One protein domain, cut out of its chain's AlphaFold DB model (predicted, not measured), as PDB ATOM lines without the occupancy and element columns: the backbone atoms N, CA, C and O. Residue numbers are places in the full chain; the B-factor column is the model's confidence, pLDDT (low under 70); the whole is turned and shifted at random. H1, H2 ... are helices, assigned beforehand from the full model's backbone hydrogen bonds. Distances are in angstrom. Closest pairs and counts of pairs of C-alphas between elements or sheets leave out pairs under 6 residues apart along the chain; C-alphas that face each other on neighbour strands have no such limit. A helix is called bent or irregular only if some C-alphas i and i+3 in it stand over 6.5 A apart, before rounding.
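This is residues 348 to 353 and 366 to 478 of the 981 residues of an uncharacterized protein of Anisakis simplex (UniProt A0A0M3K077). Three long helices, H2, H3 and H5, make an up-and-down bundle, their centres at the corners of a triangle, and two short helices, H1 and H4, cap the end of the bundle where H2 and H5 begin and H3 ends. At the other end lie the link from H2 to H3 and a short separate piece, residues 348 to 353, and from there a tail with no named element, residues 459 to 478, follows H5. The printed part has 119 residues with five named helices, in the order H1 H2 H3 H4 H5, and no named strand; the class is all helix. The whole is compact, with a radius of gyration of the C-alphas of 15.0 A and spans of 42 by 34 by 24 A.

The longest helix by residues is H5, residues 440 to 458, 26.2 A from C-alpha 440 at (-32.462, 121.645, -10.562) to C-alpha 458 at (-31.511, 102.134, -28.060). H3, residues 408 to 425, is 25.4 A long and irregular: C-alphas 410 and 413 are 8.6 A apart. H2, residues 388 to 402, is 21.9 A long. H1 is residues 372 to 380, with C-alpha 372 at (-21.568, 131.911, -14.549), and H4 is residues 428 to 434.

H5 touches H3, closest at the C-alphas of Leu 414 and Cys 453, 5.8 A apart, at a shallow tilt of 25 degrees, opposite ways. H3 touches H2 with residues 414 to 421 alone; the closest C-alphas, of Leu 393 and Glu 417, are 6.4 A apart. H2 and H3 form a helical hairpin, at a shallow tilt of 24 degrees, opposite ways. H2 and H5 are close but not clearly touching, with the closest C-alphas, of Val 394 and Glu 449, 7.1 A apart. H1 touches H4, closest at the C-alphas of Val 372 and Asn 429, 5.2 A apart, the same way at a tilt of 35.2 degrees, only just steep. H4 is close but not clearly touching to H3, where the closest C-alphas, of Arg 425 and Asp 431, are 7.0 A apart. H1 and H3 are apart, as are H2 and H4. In H1, H4 and H5 every O i to N i+4 pair is within hydrogen-bond range; in H2 it is 9 of 11 and in H3 12 of 14.

The two C-alphas farthest apart, those of Pro 348 and Asp 436, are 44.0 A apart. Residues 354 to 365 are not printed, and C-alphas 353 and 366 are 20.1 A apart across this cut. The links H2 to H3, H3 to H4 and H4 to H5 are tight, H1 to H2 is short, and none is long. The mean pLDDT of the printed part is 89.8, and no printed residue is under 70.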
ATOM      1  N   PRO A 348     -40.222 120.553 -47.481       81.94
ATOM      2  CA  PRO A 348     -39.370 119.384 -47.216       81.94
ATOM      3  C   PRO A 348     -38.181 119.649 -46.269       81.94
ATOM      4  O   PRO A 348     -37.562 118.706 -45.773       81.94
ATOM      5  N   HIS A 349     -37.824 120.915 -46.032       86.12
ATOM      6  CA  HIS A 349     -36.545 121.281 -45.406       86.12
ATOM      7  C   HIS A 349     -36.456 120.923 -43.915       86.12
ATOM      8  O   HIS A 349     -35.355 120.725 -43.410       86.12
ATOM      9  N   LYS A 350     -37.593 120.756 -43.228       85.38
ATOM     10  CA  LYS A 350     -37.700 120.246 -41.848       85.38
ATOM     11  C   LYS A 350     -36.871 118.984 -41.576       85.38
ATOM     12  O   LYS A 350     -36.372 118.807 -40.465       85.38
ATOM     13  N   THR A 351     -36.689 118.131 -42.587       88.88
ATOM     14  CA  THR A 351     -35.924 116.876 -42.489       88.88
ATOM     15  C   THR A 351     -34.402 117.033 -42.657       88.88
ATOM     16  O   THR A 351     -33.664 116.065 -42.459       88.88
ATOM     17  N   ASP A 352     -33.892 118.228 -42.984       89.19
ATOM     18  CA  ASP A 352     -32.463 118.452 -43.233       89.19
ATOM     19  C   ASP A 352     -31.654 118.589 -41.930       89.19
ATOM     20  O   ASP A 352     -31.479 119.666 -41.349       89.19
ATOM     21  N   LEU A 353     -31.088 117.461 -41.501       91.12
ATOM     22  CA  LEU A 353     -30.233 117.359 -40.317       91.12
ATOM     23  C   LEU A 353     -28.977 118.254 -40.399       91.12
ATOM     24  O   LEU A 353     -28.395 118.599 -39.373       91.12
ATOM     25  N   LEU A 366     -23.437 133.128 -31.886       84.81
ATOM     26  CA  LEU A 366     -24.186 134.307 -31.434       84.81
ATOM     27  C   LEU A 366     -24.174 134.431 -29.901       84.81
ATOM     28  O   LEU A 366     -23.921 135.520 -29.389       84.81
ATOM     29  N   GLU A 367     -24.343 133.316 -29.184       84.75
ATOM     30  CA  GLU A 367     -24.248 133.231 -27.720       84.75
ATOM     31  C   GLU A 367     -22.841 133.621 -27.222       84.75
ATOM     32  O   GLU A 367     -22.693 134.573 -26.456       84.75
ATOM     33  N   GLY A 368     -21.785 133.001 -27.761       82.19
ATOM     34  CA  GLY A 368     -20.392 133.350 -27.447       82.19
ATOM     35  C   GLY A 368     -19.871 132.775 -26.123       82.19
ATOM     36  O   GLY A 368     -20.260 131.686 -25.709       82.19
ATOM     37  N   GLU A 369     -18.929 133.475 -25.481       81.88
ATOM     38  CA  GLU A 369     -18.325 133.020 -24.221       81.88
ATOM     39  C   GLU A 369     -19.296 133.182 -23.042       81.88
ATOM     40  O   GLU A 369     -19.739 134.285 -22.724       81.88
ATOM     41  N   ARG A 370     -19.606 132.066 -22.373       83.94
ATOM     42  CA  ARG A 370     -20.583 131.996 -21.279       83.94
ATOM     43  C   ARG A 370     -19.904 132.214 -19.931       83.94
ATOM     44  O   ARG A 370     -19.014 131.447 -19.563       83.94
ATOM     45  N   SER A 371     -20.344 133.205 -19.161       90.06
ATOM     46  CA  SER A 371     -19.982 133.359 -17.743       90.06
ATOM     47  C   SER A 371     -21.031 132.722 -16.825       90.06
ATOM     48  O   SER A 371     -22.183 132.529 -17.224       90.06
ATOM     49  N   VAL A 372     -20.657 132.447 -15.574       89.62
ATOM     50  CA  VAL A 372     -21.568 131.911 -14.549       89.62
ATOM     51  C   VAL A 372     -22.758 132.860 -14.312       89.62
ATOM     52  O   VAL A 372     -23.893 132.417 -14.148       89.62
ATOM     53  N   GLU A 373     -22.523 134.172 -14.362       89.38
ATOM     54  CA  GLU A 373     -23.552 135.211 -14.252       89.38
ATOM     55  C   GLU A 373     -24.499 135.203 -15.455       89.38
ATOM     56  O   GLU A 373     -25.709 135.306 -15.268       89.38
ATOM     57  N   SER A 374     -23.977 135.051 -16.679       89.94
ATOM     58  CA  SER A 374     -24.814 134.983 -17.886       89.94
ATOM     59  C   SER A 374     -25.688 133.725 -17.919       89.94
ATOM     60  O   SER A 374     -26.853 133.808 -18.299       89.94
ATOM     61  N   LEU A 375     -25.171 132.590 -17.432       90.31
ATOM     62  CA  LEU A 375     -25.927 131.345 -17.287       90.31
ATOM     63  C   LEU A 375     -27.031 131.487 -16.231       90.31
ATOM     64  O   LEU A 375     -28.195 131.235 -16.528       90.31
ATOM     65  N   ARG A 376     -26.712 131.994 -15.031       89.50
ATOM     66  CA  ARG A 376     -27.724 132.262 -13.992       89.50
ATOM     67  C   ARG A 376     -28.773 133.290 -14.437       89.50
ATOM     68  O   ARG A 376     -29.943 133.139 -14.099       89.50
ATOM     69  N   ALA A 377     -28.397 134.302 -15.222       88.56
ATOM     70  CA  ALA A 377     -29.342 135.260 -15.802       88.56
ATOM     71  C   ALA A 377     -30.263 134.615 -16.855       88.56
ATOM     72  O   ALA A 377     -31.461 134.893 -16.867       88.56
ATOM     73  N   LEU A 378     -29.728 133.721 -17.694       87.06
ATOM     74  CA  LEU A 378     -30.503 132.929 -18.652       87.06
ATOM     75  C   LEU A 378     -31.506 132.010 -17.930       87.06
ATOM     76  O   LEU A 378     -32.688 132.000 -18.279       87.06
ATOM     77  N   TYR A 379     -31.083 131.312 -16.873       90.50
ATOM     78  CA  TYR A 379     -31.968 130.474 -16.055       90.50
ATOM     79  C   TYR A 379     -33.060 131.308 -15.367       90.50
ATOM     80  O   TYR A 379     -34.242 130.984 -15.468       90.50
ATOM     81  N   ALA A 380     -32.700 132.451 -14.772       85.69
ATOM     82  CA  ALA A 380     -33.647 133.387 -14.160       85.69
ATOM     83  C   ALA A 380     -34.629 134.036 -15.161       85.69
ATOM     84  O   ALA A 380     -35.676 134.533 -14.748       85.69
ATOM     85  N   SER A 381     -34.320 134.023 -16.464       85.31
ATOM     86  CA  SER A 381     -35.239 134.457 -17.529       85.31
ATOM     87  C   SER A 381     -36.275 133.395 -17.934       85.31
ATOM     88  O   SER A 381     -37.190 133.706 -18.695       85.31
ATOM     89  N   GLY A 382     -36.169 132.171 -17.402       83.88
ATOM     90  CA  GLY A 382     -37.070 131.047 -17.687       83.88
ATOM     91  C   GLY A 382     -36.517 130.002 -18.662       83.88
ATOM     92  O   GLY A 382     -37.282 129.162 -19.129       83.88
ATOM     93  N   SER A 383     -35.216 130.024 -18.984       85.00
ATOM     94  CA  SER A 383     -34.601 128.974 -19.809       85.00
ATOM     95  C   SER A 383     -34.569 127.637 -19.073       85.00
ATOM     96  O   SER A 383     -33.987 127.531 -17.988       85.00
ATOM     97  N   LEU A 384     -35.140 126.604 -19.696       88.06
ATOM     98  CA  LEU A 384     -35.092 125.233 -19.189       88.06
ATOM     99  C   LEU A 384     -33.779 124.522 -19.540       88.06
ATOM    100  O   LEU A 384     -33.337 123.689 -18.762       88.06
ATOM    101  N   MET A 385     -33.119 124.853 -20.655       91.81
ATOM    102  CA  MET A 385     -31.846 124.220 -21.030       91.81
ATOM    103  C   MET A 385     -30.613 124.955 -20.490       91.81
ATOM    104  O   MET A 385     -30.641 126.159 -20.219       91.81
ATOM    105  N   LEU A 386     -29.510 124.199 -20.367       91.19
ATOM    106  CA  LEU A 386     -28.222 124.649 -19.818       91.19
ATOM    107  C   LEU A 386     -27.634 125.870 -20.538       91.19
ATOM    108  O   LEU A 386     -26.916 126.641 -19.905       91.19
ATOM    109  N   ASN A 387     -27.910 126.031 -21.833       90.75
ATOM    110  CA  ASN A 387     -27.634 127.236 -22.608       90.75
ATOM    111  C   ASN A 387     -28.618 127.346 -23.792       90.75
ATOM    112  O   ASN A 387     -29.366 126.407 -24.078       90.75
ATOM    113  N   SER A 388     -28.600 128.481 -24.487       88.81
ATOM    114  CA  SER A 388     -29.532 128.791 -25.579       88.81
ATOM    115  C   SER A 388     -29.265 127.939 -26.821       88.81
ATOM    116  O   SER A 388     -30.204 127.558 -27.514       88.81
ATOM    117  N   SER A 389     -27.996 127.609 -27.099       91.00
ATOM    118  CA  SER A 389     -27.637 126.777 -28.253       91.00
ATOM    119  C   SER A 389     -28.179 125.347 -28.131       91.00
ATOM    120  O   SER A 389     -28.758 124.844 -29.086       91.00
ATOM    121  N   LEU A 390     -28.122 124.714 -26.954       93.62
ATOM    122  CA  LEU A 390     -28.703 123.379 -26.748       93.62
ATOM    123  C   LEU A 390     -30.229 123.365 -26.900       93.62
ATOM    124  O   LEU A 390     -30.781 122.371 -27.356       93.62
ATOM    125  N   ASN A 391     -30.918 124.466 -26.585       91.38
ATOM    126  CA  ASN A 391     -32.362 124.572 -26.810       91.38
ATOM    127  C   ASN A 391     -32.727 124.528 -28.312       91.38
ATOM    128  O   ASN A 391     -33.861 124.208 -28.650       91.38
ATOM    129  N   VAL A 392     -31.788 124.832 -29.218       92.19
ATOM    130  CA  VAL A 392     -31.973 124.630 -30.666       92.19
ATOM    131  C   VAL A 392     -31.940 123.144 -31.023       92.19
ATOM    132  O   VAL A 392     -32.665 122.734 -31.922       92.19
ATOM    133  N   LEU A 393     -31.134 122.338 -30.323       95.56
ATOM    134  CA  LEU A 393     -31.033 120.898 -30.580       95.56
ATOM    135  C   LEU A 393     -32.291 120.156 -30.128       95.56
ATOM    136  O   LEU A 393     -32.852 119.450 -30.951       95.56
ATOM    137  N   VAL A 394     -32.819 120.461 -28.935       94.38
ATOM    138  CA  VAL A 394     -34.126 119.954 -28.462       94.38
ATOM    139  C   VAL A 394     -35.227 120.217 -29.501       94.38
ATOM    140  O   VAL A 394     -35.900 119.298 -29.957       94.38
ATOM    141  N   ILE A 395     -35.351 121.468 -29.970       92.50
ATOM    142  CA  ILE A 395     -36.337 121.838 -31.003       92.50
ATOM    143  C   ILE A 395     -36.078 121.089 -32.321       92.50
ATOM    144  O   ILE A 395     -37.020 120.668 -32.988       92.50
ATOM    145  N   ALA A 396     -34.817 120.911 -32.715       93.56
ATOM    146  CA  ALA A 396     -34.463 120.148 -33.907       93.56
ATOM    147  C   ALA A 396     -34.775 118.648 -33.752       93.56
ATOM    148  O   ALA A 396     -35.222 118.034 -34.718       93.56
ATOM    149  N   HIS A 397     -34.600 118.064 -32.564       95.19
ATOM    150  CA  HIS A 397     -34.974 116.686 -32.256       95.19
ATOM    151  C   HIS A 397     -36.492 116.512 -32.366       95.19
ATOM    152  O   HIS A 397     -36.924 115.649 -33.128       95.19
ATOM    153  N   ASP A 398     -37.285 117.379 -31.725       92.56
ATOM    154  CA  ASP A 398     -38.752 117.395 -31.822       92.56
ATOM    155  C   ASP A 398     -39.222 117.494 -33.286       92.56
ATOM    156  O   ASP A 398     -40.026 116.687 -33.760       92.56
ATOM    157  N   MET A 399     -38.680 118.454 -34.046       91.19
ATOM    158  CA  MET A 399     -39.039 118.644 -35.455       91.19
ATOM    159  C   MET A 399     -38.624 117.449 -36.325       91.19
ATOM    160  O   MET A 399     -39.411 116.994 -37.155       91.19
ATOM    161  N   LEU A 400     -37.425 116.892 -36.137       92.31
ATOM    162  CA  LEU A 400     -36.990 115.691 -36.856       92.31
ATOM    163  C   LEU A 400     -37.812 114.458 -36.452       92.31
ATOM    164  O   LEU A 400     -38.044 113.589 -37.290       92.31
ATOM    165  N   ALA A 401     -38.270 114.369 -35.205       92.00
ATOM    166  CA  ALA A 401     -39.095 113.280 -34.698       92.00
ATOM    167  C   ALA A 401     -40.522 113.293 -35.267       92.00
ATOM    168  O   ALA A 401     -41.016 112.240 -35.672       92.00
ATOM    169  N   GLU A 402     -41.160 114.466 -35.378       90.69
ATOM    170  CA  GLU A 402     -42.482 114.607 -36.013       90.69
ATOM    171  C   GLU A 402     -42.515 114.073 -37.457       90.69
ATOM    172  O   GLU A 402     -43.552 113.586 -37.909       90.69
ATOM    173  N   SER A 403     -41.388 114.149 -38.172       89.12
ATOM    174  CA  SER A 403     -41.229 113.642 -39.544       89.12
ATOM    175  C   SER A 403     -40.517 112.270 -39.607       89.12
ATOM    176  O   SER A 403     -40.009 111.888 -40.658       89.12
ATOM    177  N   GLU A 404     -40.467 111.520 -38.493       89.19
ATOM    178  CA  GLU A 404     -39.807 110.203 -38.332       89.19
ATOM    179  C   GLU A 404     -38.319 110.158 -38.784       89.19
ATOM    180  O   GLU A 404     -37.797 109.115 -39.178       89.19
ATOM    181  N   CYS A 405     -37.607 111.287 -38.724       91.06
ATOM    182  CA  CYS A 405     -36.247 111.469 -39.247       91.06
ATOM    183  C   CYS A 405     -35.136 111.563 -38.183       91.06
ATOM    184  O   CYS A 405     -33.962 111.565 -38.551       91.06
ATOM    185  N   CYS A 406     -35.436 111.589 -36.877       92.06
ATOM    186  CA  CYS A 406     -34.401 111.700 -35.829       92.06
ATOM    187  C   CYS A 406     -33.378 110.537 -35.848       92.06
ATOM    188  O   CYS A 406     -32.207 110.717 -35.510       92.06
ATOM    189  N   TYR A 407     -33.787 109.356 -36.324       92.50
ATOM    190  CA  TYR A 407     -32.938 108.171 -36.499       92.50
ATOM    191  C   TYR A 407     -32.286 108.046 -37.896       92.50
ATOM    192  O   TYR A 407     -31.612 107.049 -38.180       92.50
ATOM    193  N   ALA A 408     -32.455 109.039 -38.778       90.94
ATOM    194  CA  ALA A 408     -31.911 109.021 -40.136       90.94
ATOM    195  C   ALA A 408     -30.368 109.059 -40.176       90.94
ATOM    196  O   ALA A 408     -29.689 109.350 -39.190       90.94
ATOM    197  N   GLU A 409     -29.808 108.714 -41.343       91.12
ATOM    198  CA  GLU A 409     -28.358 108.682 -41.608       91.12
ATOM    199  C   GLU A 409     -27.541 107.897 -40.558       91.12
ATOM    200  O   GLU A 409     -26.428 108.274 -40.197       91.12
ATOM    201  N   ASN A 410     -28.108 106.785 -40.068       91.12
ATOM    202  CA  ASN A 410     -27.589 105.993 -38.948       91.12
ATOM    203  C   ASN A 410     -27.443 106.816 -37.651       91.12
ATOM    204  O   ASN A 410     -26.377 106.847 -37.036       91.12
ATOM    205  N   TYR A 411     -28.543 107.448 -37.225       93.88
ATOM    206  CA  TYR A 411     -28.646 108.207 -35.972       93.88
ATOM    207  C   TYR A 411     -27.645 109.387 -35.882       93.88
ATOM    208  O   TYR A 411     -27.241 109.780 -34.785       93.88
ATOM    209  N   ARG A 412     -27.231 109.968 -37.029       93.25
ATOM    210  CA  ARG A 412     -26.168 110.999 -37.100       93.25
ATOM    211  C   ARG A 412     -26.459 112.211 -36.217       93.25
ATOM    212  O   ARG A 412     -25.555 112.686 -35.535       93.25
ATOM    213  N   PHE A 413     -27.695 112.709 -36.251       94.75
ATOM    214  CA  PHE A 413     -28.091 113.887 -35.481       94.75
ATOM    215  C   PHE A 413     -28.049 113.618 -33.972       94.75
ATOM    216  O   PHE A 413     -27.405 114.370 -33.255       94.75
ATOM    217  N   LEU A 414     -28.604 112.498 -33.503       95.25
ATOM    218  CA  LEU A 414     -28.610 112.147 -32.075       95.25
ATOM    219  C   LEU A 414     -27.192 111.939 -31.519       95.25
ATOM    220  O   LEU A 414     -26.899 112.337 -30.396       95.25
ATOM    221  N   ILE A 415     -26.272 111.388 -32.319       94.38
ATOM    222  CA  ILE A 415     -24.851 111.310 -31.948       94.38
ATOM    223  C   ILE A 415     -24.189 112.695 -31.894       94.38
ATOM    224  O   ILE A 415     -23.348 112.925 -31.025       94.38
ATOM    225  N   PHE A 416     -24.550 113.625 -32.783       94.69
ATOM    226  CA  PHE A 416     -24.072 115.009 -32.723       94.69
ATOM    227  C   PHE A 416     -24.616 115.745 -31.487       94.69
ATOM    228  O   PHE A 416     -23.844 116.336 -30.735       94.69
ATOM    229  N   GLU A 417     -25.922 115.651 -31.245       95.56
ATOM    230  CA  GLU A 417     -26.615 116.296 -30.132       95.56
ATOM    231  C   GLU A 417     -26.096 115.824 -28.777       95.56
ATOM    232  O   GLU A 417     -25.683 116.643 -27.955       95.56
ATOM    233  N   LEU A 418     -26.004 114.506 -28.575       95.00
ATOM    234  CA  LEU A 418     -25.390 113.935 -27.382       95.00
ATOM    235  C   LEU A 418     -23.972 114.496 -27.172       95.00
ATOM    236  O   LEU A 418     -23.610 114.861 -26.048       95.00
ATOM    237  N   ARG A 419     -23.145 114.562 -28.229       93.25
ATOM    238  CA  ARG A 419     -21.760 115.060 -28.129       93.25
ATOM    239  C   ARG A 419     -21.717 116.511 -27.653       93.25
ATOM    240  O   ARG A 419     -20.930 116.823 -26.759       93.25
ATOM    241  N   GLU A 420     -22.601 117.363 -28.161       93.25
ATOM    242  CA  GLU A 420     -22.709 118.751 -27.709       93.25
ATOM    243  C   GLU A 420     -23.297 118.881 -26.292       93.25
ATOM    244  O   GLU A 420     -22.797 119.695 -25.510       93.25
ATOM    245  N   LEU A 421     -24.252 118.027 -25.897       93.00
ATOM    246  CA  LEU A 421     -24.752 117.944 -24.517       93.00
ATOM    247  C   LEU A 421     -23.608 117.684 -23.516       93.00
ATOM    248  O   LEU A 421     -23.488 118.413 -22.527       93.00
ATOM    249  N   ALA A 422     -22.718 116.714 -23.774       90.06
ATOM    250  CA  ALA A 422     -21.581 116.472 -22.876       90.06
ATOM    251  C   ALA A 422     -20.512 117.572 -22.945       90.06
ATOM    252  O   ALA A 422     -19.937 117.910 -21.910       90.06
ATOM    253  N   ASN A 423     -20.246 118.132 -24.134       90.19
ATOM    254  CA  ASN A 423     -19.298 119.238 -24.294       90.19
ATOM    255  C   ASN A 423     -19.703 120.424 -23.407       90.19
ATOM    256  O   ASN A 423     -18.873 120.926 -22.651       90.19
ATOM    257  N   VAL A 424     -20.988 120.792 -23.417       90.44
ATOM    258  CA  VAL A 424     -21.539 121.840 -22.545       90.44
ATOM    259  C   VAL A 424     -21.546 121.411 -21.077       90.44
ATOM    260  O   VAL A 424     -21.148 122.193 -20.216       90.44
ATOM    261  N   ARG A 425     -21.948 120.174 -20.747       88.94
ATOM    262  CA  ARG A 425     -21.954 119.708 -19.346       88.94
ATOM    263  C   ARG A 425     -20.551 119.682 -18.726       88.94
ATOM    264  O   ARG A 425     -20.441 119.813 -17.508       88.94
ATOM    265  N   ALA A 426     -19.500 119.549 -19.536       87.56
ATOM    266  CA  ALA A 426     -18.101 119.613 -19.115       87.56
ATOM    267  C   ALA A 426     -17.539 121.048 -18.977       87.56
ATOM    268  O   ALA A 426     -16.413 121.216 -18.495       87.56
ATOM    269  N   GLU A 427     -18.282 122.093 -19.363       90.25
ATOM    270  CA  GLU A 427     -17.874 123.485 -19.142       90.25
ATOM    271  C   GLU A 427     -17.904 123.813 -17.640       90.25
ATOM    272  O   GLU A 427     -18.944 123.739 -16.987       90.25
ATOM    273  N   ARG A 428     -16.764 124.243 -17.077       89.31
ATOM    274  CA  ARG A 428     -16.658 124.590 -15.642       89.31
ATOM    275  C   ARG A 428     -17.693 125.623 -15.203       89.31
ATOM    276  O   ARG A 428     -18.207 125.536 -14.097       89.31
ATOM    277  N   ASN A 429     -17.999 126.574 -16.081       91.25
ATOM    278  CA  ASN A 429     -18.923 127.667 -15.799       91.25
ATOM    279  C   ASN A 429     -20.373 127.158 -15.688       91.25
ATOM    280  O   ASN A 429     -21.160 127.732 -14.942       91.25
ATOM    281  N   VAL A 430     -20.711 126.059 -16.378       89.31
ATOM    282  CA  VAL A 430     -21.994 125.353 -16.235       89.31
ATOM    283  C   VAL A 430     -22.021 124.586 -14.914       89.31
ATOM    284  O   VAL A 430     -22.973 124.721 -14.152       89.31
ATOM    285  N   ASP A 431     -20.958 123.853 -14.579       87.06
ATOM    286  CA  ASP A 431     -20.868 123.117 -13.310       87.06
ATOM    287  C   ASP A 431     -20.952 124.055 -12.083       87.06
ATOM    288  O   ASP A 431     -21.711 123.804 -11.146       87.06
ATOM    289  N   GLU A 432     -20.265 125.202 -12.123       88.50
ATOM    290  CA  GLU A 432     -20.306 126.242 -11.085       88.50
ATOM    291  C   GLU A 432     -21.651 126.994 -11.026       88.50
ATOM    292  O   GLU A 432     -22.084 127.404  -9.943       88.50
ATOM    293  N   ALA A 433     -22.354 127.146 -12.157       87.56
ATOM    294  CA  ALA A 433     -23.706 127.711 -12.185       87.56
ATOM    295  C   ALA A 433     -24.735 126.776 -11.525       87.56
ATOM    296  O   ALA A 433     -25.580 127.245 -10.768       87.56
ATOM    297  N   LEU A 434     -24.631 125.463 -11.752       86.06
ATOM    298  CA  LEU A 434     -25.554 124.453 -11.212       86.06
ATOM    299  C   LEU A 434     -25.257 124.068  -9.746       86.06
ATOM    300  O   LEU A 434     -26.141 123.579  -9.041       86.06
ATOM    301  N   SER A 435     -24.030 124.306  -9.268       82.75
ATOM    302  CA  SER A 435     -23.549 123.906  -7.930       82.75
ATOM    303  C   SER A 435     -24.256 124.573  -6.735       82.75
ATOM    304  O   SER A 435     -24.022 124.179  -5.595       82.75
ATOM    305  N   ASP A 436     -25.117 125.569  -6.957       77.44
ATOM    306  CA  ASP A 436     -25.906 126.214  -5.893       77.44
ATOM    307  C   ASP A 436     -27.162 125.426  -5.473       77.44
ATOM    308  O   ASP A 436     -27.788 125.759  -4.463       77.44
ATOM    309  N   GLY A 437     -27.535 124.384  -6.227       76.19
ATOM    310  CA  GLY A 437     -28.715 123.559  -5.960       76.19
ATOM    311  C   GLY A 437     -30.059 124.249  -6.221       76.19
ATOM    312  O   GLY A 437     -31.097 123.671  -5.903       76.19
ATOM    313  N   GLN A 438     -30.068 125.455  -6.799       79.50
ATOM    314  CA  GLN A 438     -31.294 126.177  -7.169       79.50
ATOM    315  C   GLN A 438     -31.739 125.836  -8.601       79.50
ATOM    316  O   GLN A 438     -32.931 125.832  -8.895       79.50
ATOM    317  N   HIS A 439     -30.794 125.458  -9.464       83.56
ATOM    318  CA  HIS A 439     -30.995 125.199 -10.895       83.56
ATOM    319  C   HIS A 439     -31.267 123.712 -11.212       83.56
ATOM    320  O   HIS A 439     -30.682 123.111 -12.117       83.56
ATOM    321  N   THR A 440     -32.134 123.077 -10.417       84.19
ATOM    322  CA  THR A 440     -32.462 121.645 -10.562       84.19
ATOM    323  C   THR A 440     -33.336 121.349 -11.779       84.19
ATOM    324  O   THR A 440     -33.251 120.253 -12.331       84.19
ATOM    325  N   GLU A 441     -34.126 122.320 -12.243       87.19
ATOM    326  CA  GLU A 441     -34.940 122.199 -13.458       87.19
ATOM    327  C   GLU A 441     -34.065 122.115 -14.716       87.19
ATOM    328  O   GLU A 441     -34.355 121.321 -15.607       87.19
ATOM    329  N   GLN A 442     -32.938 122.833 -14.747       90.38
ATOM    330  CA  GLN A 442     -31.992 122.812 -15.865       90.38
ATOM    331  C   GLN A 442     -31.208 121.499 -15.950       90.38
ATOM    332  O   GLN A 442     -31.014 120.952 -17.037       90.38
ATOM    333  N   LEU A 443     -30.811 120.942 -14.799       88.88
ATOM    334  CA  LEU A 443     -30.288 119.572 -14.730       88.88
ATOM    335  C   LEU A 443     -31.336 118.550 -15.174       88.88
ATOM    336  O   LEU A 443     -30.996 117.589 -15.859       88.88
ATOM    337  N   ARG A 444     -32.605 118.750 -14.803       90.12
ATOM    338  CA  ARG A 444     -33.689 117.855 -15.201       90.12
ATOM    339  C   ARG A 444     -33.929 117.881 -16.709       90.12
ATOM    340  O   ARG A 444     -33.931 116.808 -17.290       90.12
ATOM    341  N   ALA A 445     -34.092 119.047 -17.334       91.50
ATOM    342  CA  ALA A 445     -34.316 119.146 -18.779       91.50
ATOM    343  C   ALA A 445     -33.172 118.491 -19.574       91.50
ATOM    344  O   ALA A 445     -33.416 117.698 -20.477       91.50
ATOM    345  N   TYR A 446     -31.926 118.724 -19.147       93.00
ATOM    346  CA  TYR A 446     -30.744 118.048 -19.682       93.00
ATOM    347  C   TYR A 446     -30.813 116.512 -19.564       93.00
ATOM    348  O   TYR A 446     -30.445 115.812 -20.505       93.00
ATOM    349  N   TYR A 447     -31.272 115.972 -18.428       92.12
ATOM    350  CA  TYR A 447     -31.425 114.524 -18.253       92.12
ATOM    351  C   TYR A 447     -32.638 113.952 -18.995       92.12
ATOM    352  O   TYR A 447     -32.545 112.835 -19.496       92.12
ATOM    353  N   ASP A 448     -33.753 114.676 -19.067       93.38
ATOM    354  CA  ASP A 448     -34.953 114.248 -19.788       93.38
ATOM    355  C   ASP A 448     -34.640 114.163 -21.307       93.38
ATOM    356  O   ASP A 448     -34.910 113.123 -21.910       93.38
ATOM    357  N   GLU A 449     -33.922 115.142 -21.884       95.31
ATOM    358  CA  GLU A 449     -33.423 115.092 -23.275       95.31
ATOM    359  C   GLU A 449     -32.396 113.970 -23.498       95.31
ATOM    360  O   GLU A 449     -32.556 113.130 -24.381       95.31
ATOM    361  N   LEU A 450     -31.366 113.879 -22.646       95.38
ATOM    362  CA  LEU A 450     -30.364 112.808 -22.711       95.38
ATOM    363  C   LEU A 450     -31.025 111.419 -22.749       95.38
ATOM    364  O   LEU A 450     -30.613 110.550 -23.522       95.38
ATOM    365  N   HIS A 451     -32.066 111.199 -21.943       95.56
ATOM    366  CA  HIS A 451     -32.829 109.957 -21.977       95.56
ATOM    367  C   HIS A 451     -33.674 109.802 -23.250       95.56
ATOM    368  O   HIS A 451     -33.785 108.669 -23.719       95.56
ATOM    369  N   GLN A 452     -34.211 110.877 -23.835       95.81
ATOM    370  CA  GLN A 452     -34.934 110.837 -25.110       95.81
ATOM    371  C   GLN A 452     -34.006 110.450 -26.275       95.81
ATOM    372  O   GLN A 452     -34.292 109.462 -26.954       95.81
ATOM    373  N   CYS A 453     -32.845 111.100 -26.453       95.69
ATOM    374  CA  CYS A 453     -31.870 110.721 -27.491       95.69
ATOM    375  C   CYS A 453     -31.459 109.240 -27.366       95.69
ATOM    376  O   CYS A 453     -31.474 108.477 -28.340       95.69
ATOM    377  N   LEU A 454     -31.119 108.807 -26.142       95.50
ATOM    378  CA  LEU A 454     -30.731 107.423 -25.847       95.50
ATOM    379  C   LEU A 454     -31.878 106.438 -26.112       95.50
ATOM    380  O   LEU A 454     -31.640 105.333 -26.606       95.50
ATOM    381  N   PHE A 455     -33.120 106.830 -25.841       95.19
ATOM    382  CA  PHE A 455     -34.290 106.005 -26.093       95.19
ATOM    383  C   PHE A 455     -34.588 105.861 -27.590       95.19
ATOM    384  O   PHE A 455     -34.787 104.732 -28.042       95.19
ATOM    385  N   CYS A 456     -34.491 106.929 -28.381       95.19
ATOM    386  CA  CYS A 456     -34.557 106.856 -29.843       95.19
ATOM    387  C   CYS A 456     -33.494 105.887 -30.404       95.19
ATOM    388  O   CYS A 456     -33.819 104.959 -31.151       95.19
ATOM    389  N   MET A 457     -32.236 106.008 -29.958       94.25
ATOM    390  CA  MET A 457     -31.115 105.159 -30.397       94.25
ATOM    391  C   MET A 457     -31.210 103.689 -29.954       94.25
ATOM    392  O   MET A 457     -30.824 102.786 -30.703       94.25
ATOM    393  N   PHE A 458     -31.685 103.429 -28.731       93.44
ATOM    394  CA  PHE A 458     -31.511 102.134 -28.060       93.44
ATOM    395  C   PHE A 458     -32.787 101.470 -27.531       93.44
ATOM    396  O   PHE A 458     -32.734 100.284 -27.182       93.44
ATOM    397  N   GLY A 459     -33.907 102.185 -27.433       91.88
ATOM    398  CA  GLY A 459     -35.108 101.743 -26.716       91.88
ATOM    399  C   GLY A 459     -34.870 101.598 -25.206       91.88
ATOM    400  O   GLY A 459     -35.514 100.778 -24.546       91.88
ATOM    401  N   CYS A 460     -33.876 102.313 -24.669       90.44
ATOM    402  CA  CYS A 460     -33.435 102.285 -23.274       90.44
ATOM    403  C   CYS A 460     -33.094 103.716 -22.810       90.44
ATOM    404  O   CYS A 460     -32.541 104.459 -23.615       90.44
ATOM    405  N   PRO A 461     -33.357 104.093 -21.543       90.62
ATOM    406  CA  PRO A 461     -33.786 103.234 -20.436       90.62
ATOM    407  C   PRO A 461     -35.252 102.788 -20.525       90.62
ATOM    408  O   PRO A 461     -36.180 103.584 -20.660       90.62
ATOM    409  N   SER A 462     -35.486 101.479 -20.414       88.88
ATOM    410  CA  SER A 462     -36.815 100.887 -20.631       88.88
ATOM    411  C   SER A 462     -37.801 101.218 -19.508       88.88
ATOM    412  O   SER A 462     -39.017 101.169 -19.707       88.88
ATOM    413  N   ARG A 463     -37.281 101.605 -18.336       88.62
ATOM    414  CA  ARG A 463     -38.065 102.065 -17.183       88.62
ATOM    415  C   ARG A 463     -38.764 103.400 -17.445       88.62
ATOM    416  O   ARG A 463     -39.856 103.606 -16.918       88.62
ATOM    417  N   LEU A 464     -38.169 104.268 -18.267       88.44
ATOM    418  CA  LEU A 464     -38.677 105.614 -18.547       88.44
ATOM    419  C   LEU A 464     -39.603 105.682 -19.778       88.44
ATOM    420  O   LEU A 464     -40.178 106.734 -20.024       88.44
ATOM    421  N   LYS A 465     -39.875 104.569 -20.482       87.44
ATOM    422  CA  LYS A 465     -40.752 104.483 -21.686       87.44
ATOM    423  C   LYS A 465     -42.219 104.968 -21.502       87.44
ATOM    424  O   LYS A 465     -43.032 104.871 -22.411       87.44
ATOM    425  N   ARG A 466     -42.612 105.448 -20.317       88.25
ATOM    426  CA  ARG A 466     -43.910 106.123 -20.073       88.25
ATOM    427  C   ARG A 466     -43.808 107.644 -19.911       88.25
ATOM    428  O   ARG A 466     -44.839 108.289 -19.770       88.25
ATOM    429  N   LEU A 467     -42.587 108.161 -19.831       89.50
ATOM    430  CA  LEU A 467     -42.235 109.574 -19.695       89.50
ATOM    431  C   LEU A 467     -41.535 110.089 -20.962       89.50
ATOM    432  O   LEU A 467     -41.610 111.273 -21.244       89.50
ATOM    433  N   LEU A 468     -40.881 109.182 -21.694       92.06
ATOM    434  CA  LEU A 468     -40.229 109.408 -22.982       92.06
ATOM    435  C   LEU A 468     -41.196 109.178 -24.149       92.06
ATOM    436  O   LEU A 468     -42.124 108.365 -24.046       92.06
ATOM    437  N   GLU A 469     -40.948 109.859 -25.262       91.44
ATOM    438  CA  GLU A 469     -41.773 109.805 -26.466       91.44
ATOM    439  C   GLU A 469     -41.348 108.691 -27.434       91.44
ATOM    440  O   GLU A 469     -40.176 108.330 -27.542       91.44
ATOM    441  N   GLU A 470     -42.314 108.137 -28.171       89.06
ATOM    442  CA  GLU A 470     -42.100 107.039 -29.122       89.06
ATOM    443  C   GLU A 470     -41.937 107.579 -30.554       89.06
ATOM    444  O   GLU A 470     -42.845 107.470 -31.377       89.06
ATOM    445  N   HIS A 471     -40.762 108.133 -30.859       89.81
ATOM    446  CA  HIS A 471     -40.416 108.695 -32.180       89.81
ATOM    447  C   HIS A 471     -40.151 107.640 -33.281       89.81
ATOM    448  O   HIS A 471     -39.768 107.970 -34.402       89.81
ATOM    449  N   GLY A 472     -40.359 106.354 -32.981       78.38
ATOM    450  CA  GLY A 472     -40.199 105.246 -33.924       78.38
ATOM    451  C   GLY A 472     -38.755 104.756 -34.084       78.38
ATOM    452  O   GLY A 472     -37.975 104.726 -33.132       78.38
ATOM    453  N   GLY A 473     -38.416 104.307 -35.295       80.81
ATOM    454  CA  GLY A 473     -37.110 103.725 -35.616       80.81
ATOM    455  C   GLY A 473     -36.931 102.264 -35.181       80.81
ATOM    456  O   GLY A 473     -37.856 101.591 -34.725       80.81
ATOM    457  N   SER A 474     -35.716 101.738 -35.373       85.06
ATOM    458  CA  SER A 474     -35.371 100.337 -35.080       85.06
ATOM    459  C   SER A 474     -34.711 100.121 -33.714       85.06
ATOM    460  O   SER A 474     -34.491  98.970 -33.328       85.06
ATOM    461  N   HIS A 475     -34.363 101.198 -32.994       90.19
ATOM    462  CA  HIS A 475     -33.622 101.172 -31.722       90.19
ATOM    463  C   HIS A 475     -32.326 100.331 -31.772       90.19
ATOM    464  O   HIS A 475     -31.911  99.703 -30.783       90.19
ATOM    465  N   SER A 476     -31.719 100.266 -32.959       88.44
ATOM    466  CA  SER A 476     -30.657  99.326 -33.328       88.44
ATOM    467  C   SER A 476     -29.332 100.022 -33.633       88.44
ATOM    468  O   SER A 476     -28.570  99.533 -34.464       88.44
ATOM    469  N   TYR A 477     -29.067 101.171 -33.009       93.00
ATOM    470  CA  TYR A 477     -27.755 101.799 -33.107       93.00
ATOM    471  C   TYR A 477     -26.686 100.910 -32.444       93.00
ATOM    472  O   TYR A 477     -26.863 100.455 -31.309       93.00
ATOM    473  N   GLU A 478     -25.585 100.670 -33.156       91.06
ATOM    474  CA  GLU A 478     -24.411  99.939 -32.669       91.06
ATOM    475  C   GLU A 478     -23.282 100.950 -32.379       91.06
ATOM    476  O   GLU A 478     -22.720 101.514 -33.320       91.06
TER     477      GLU A 478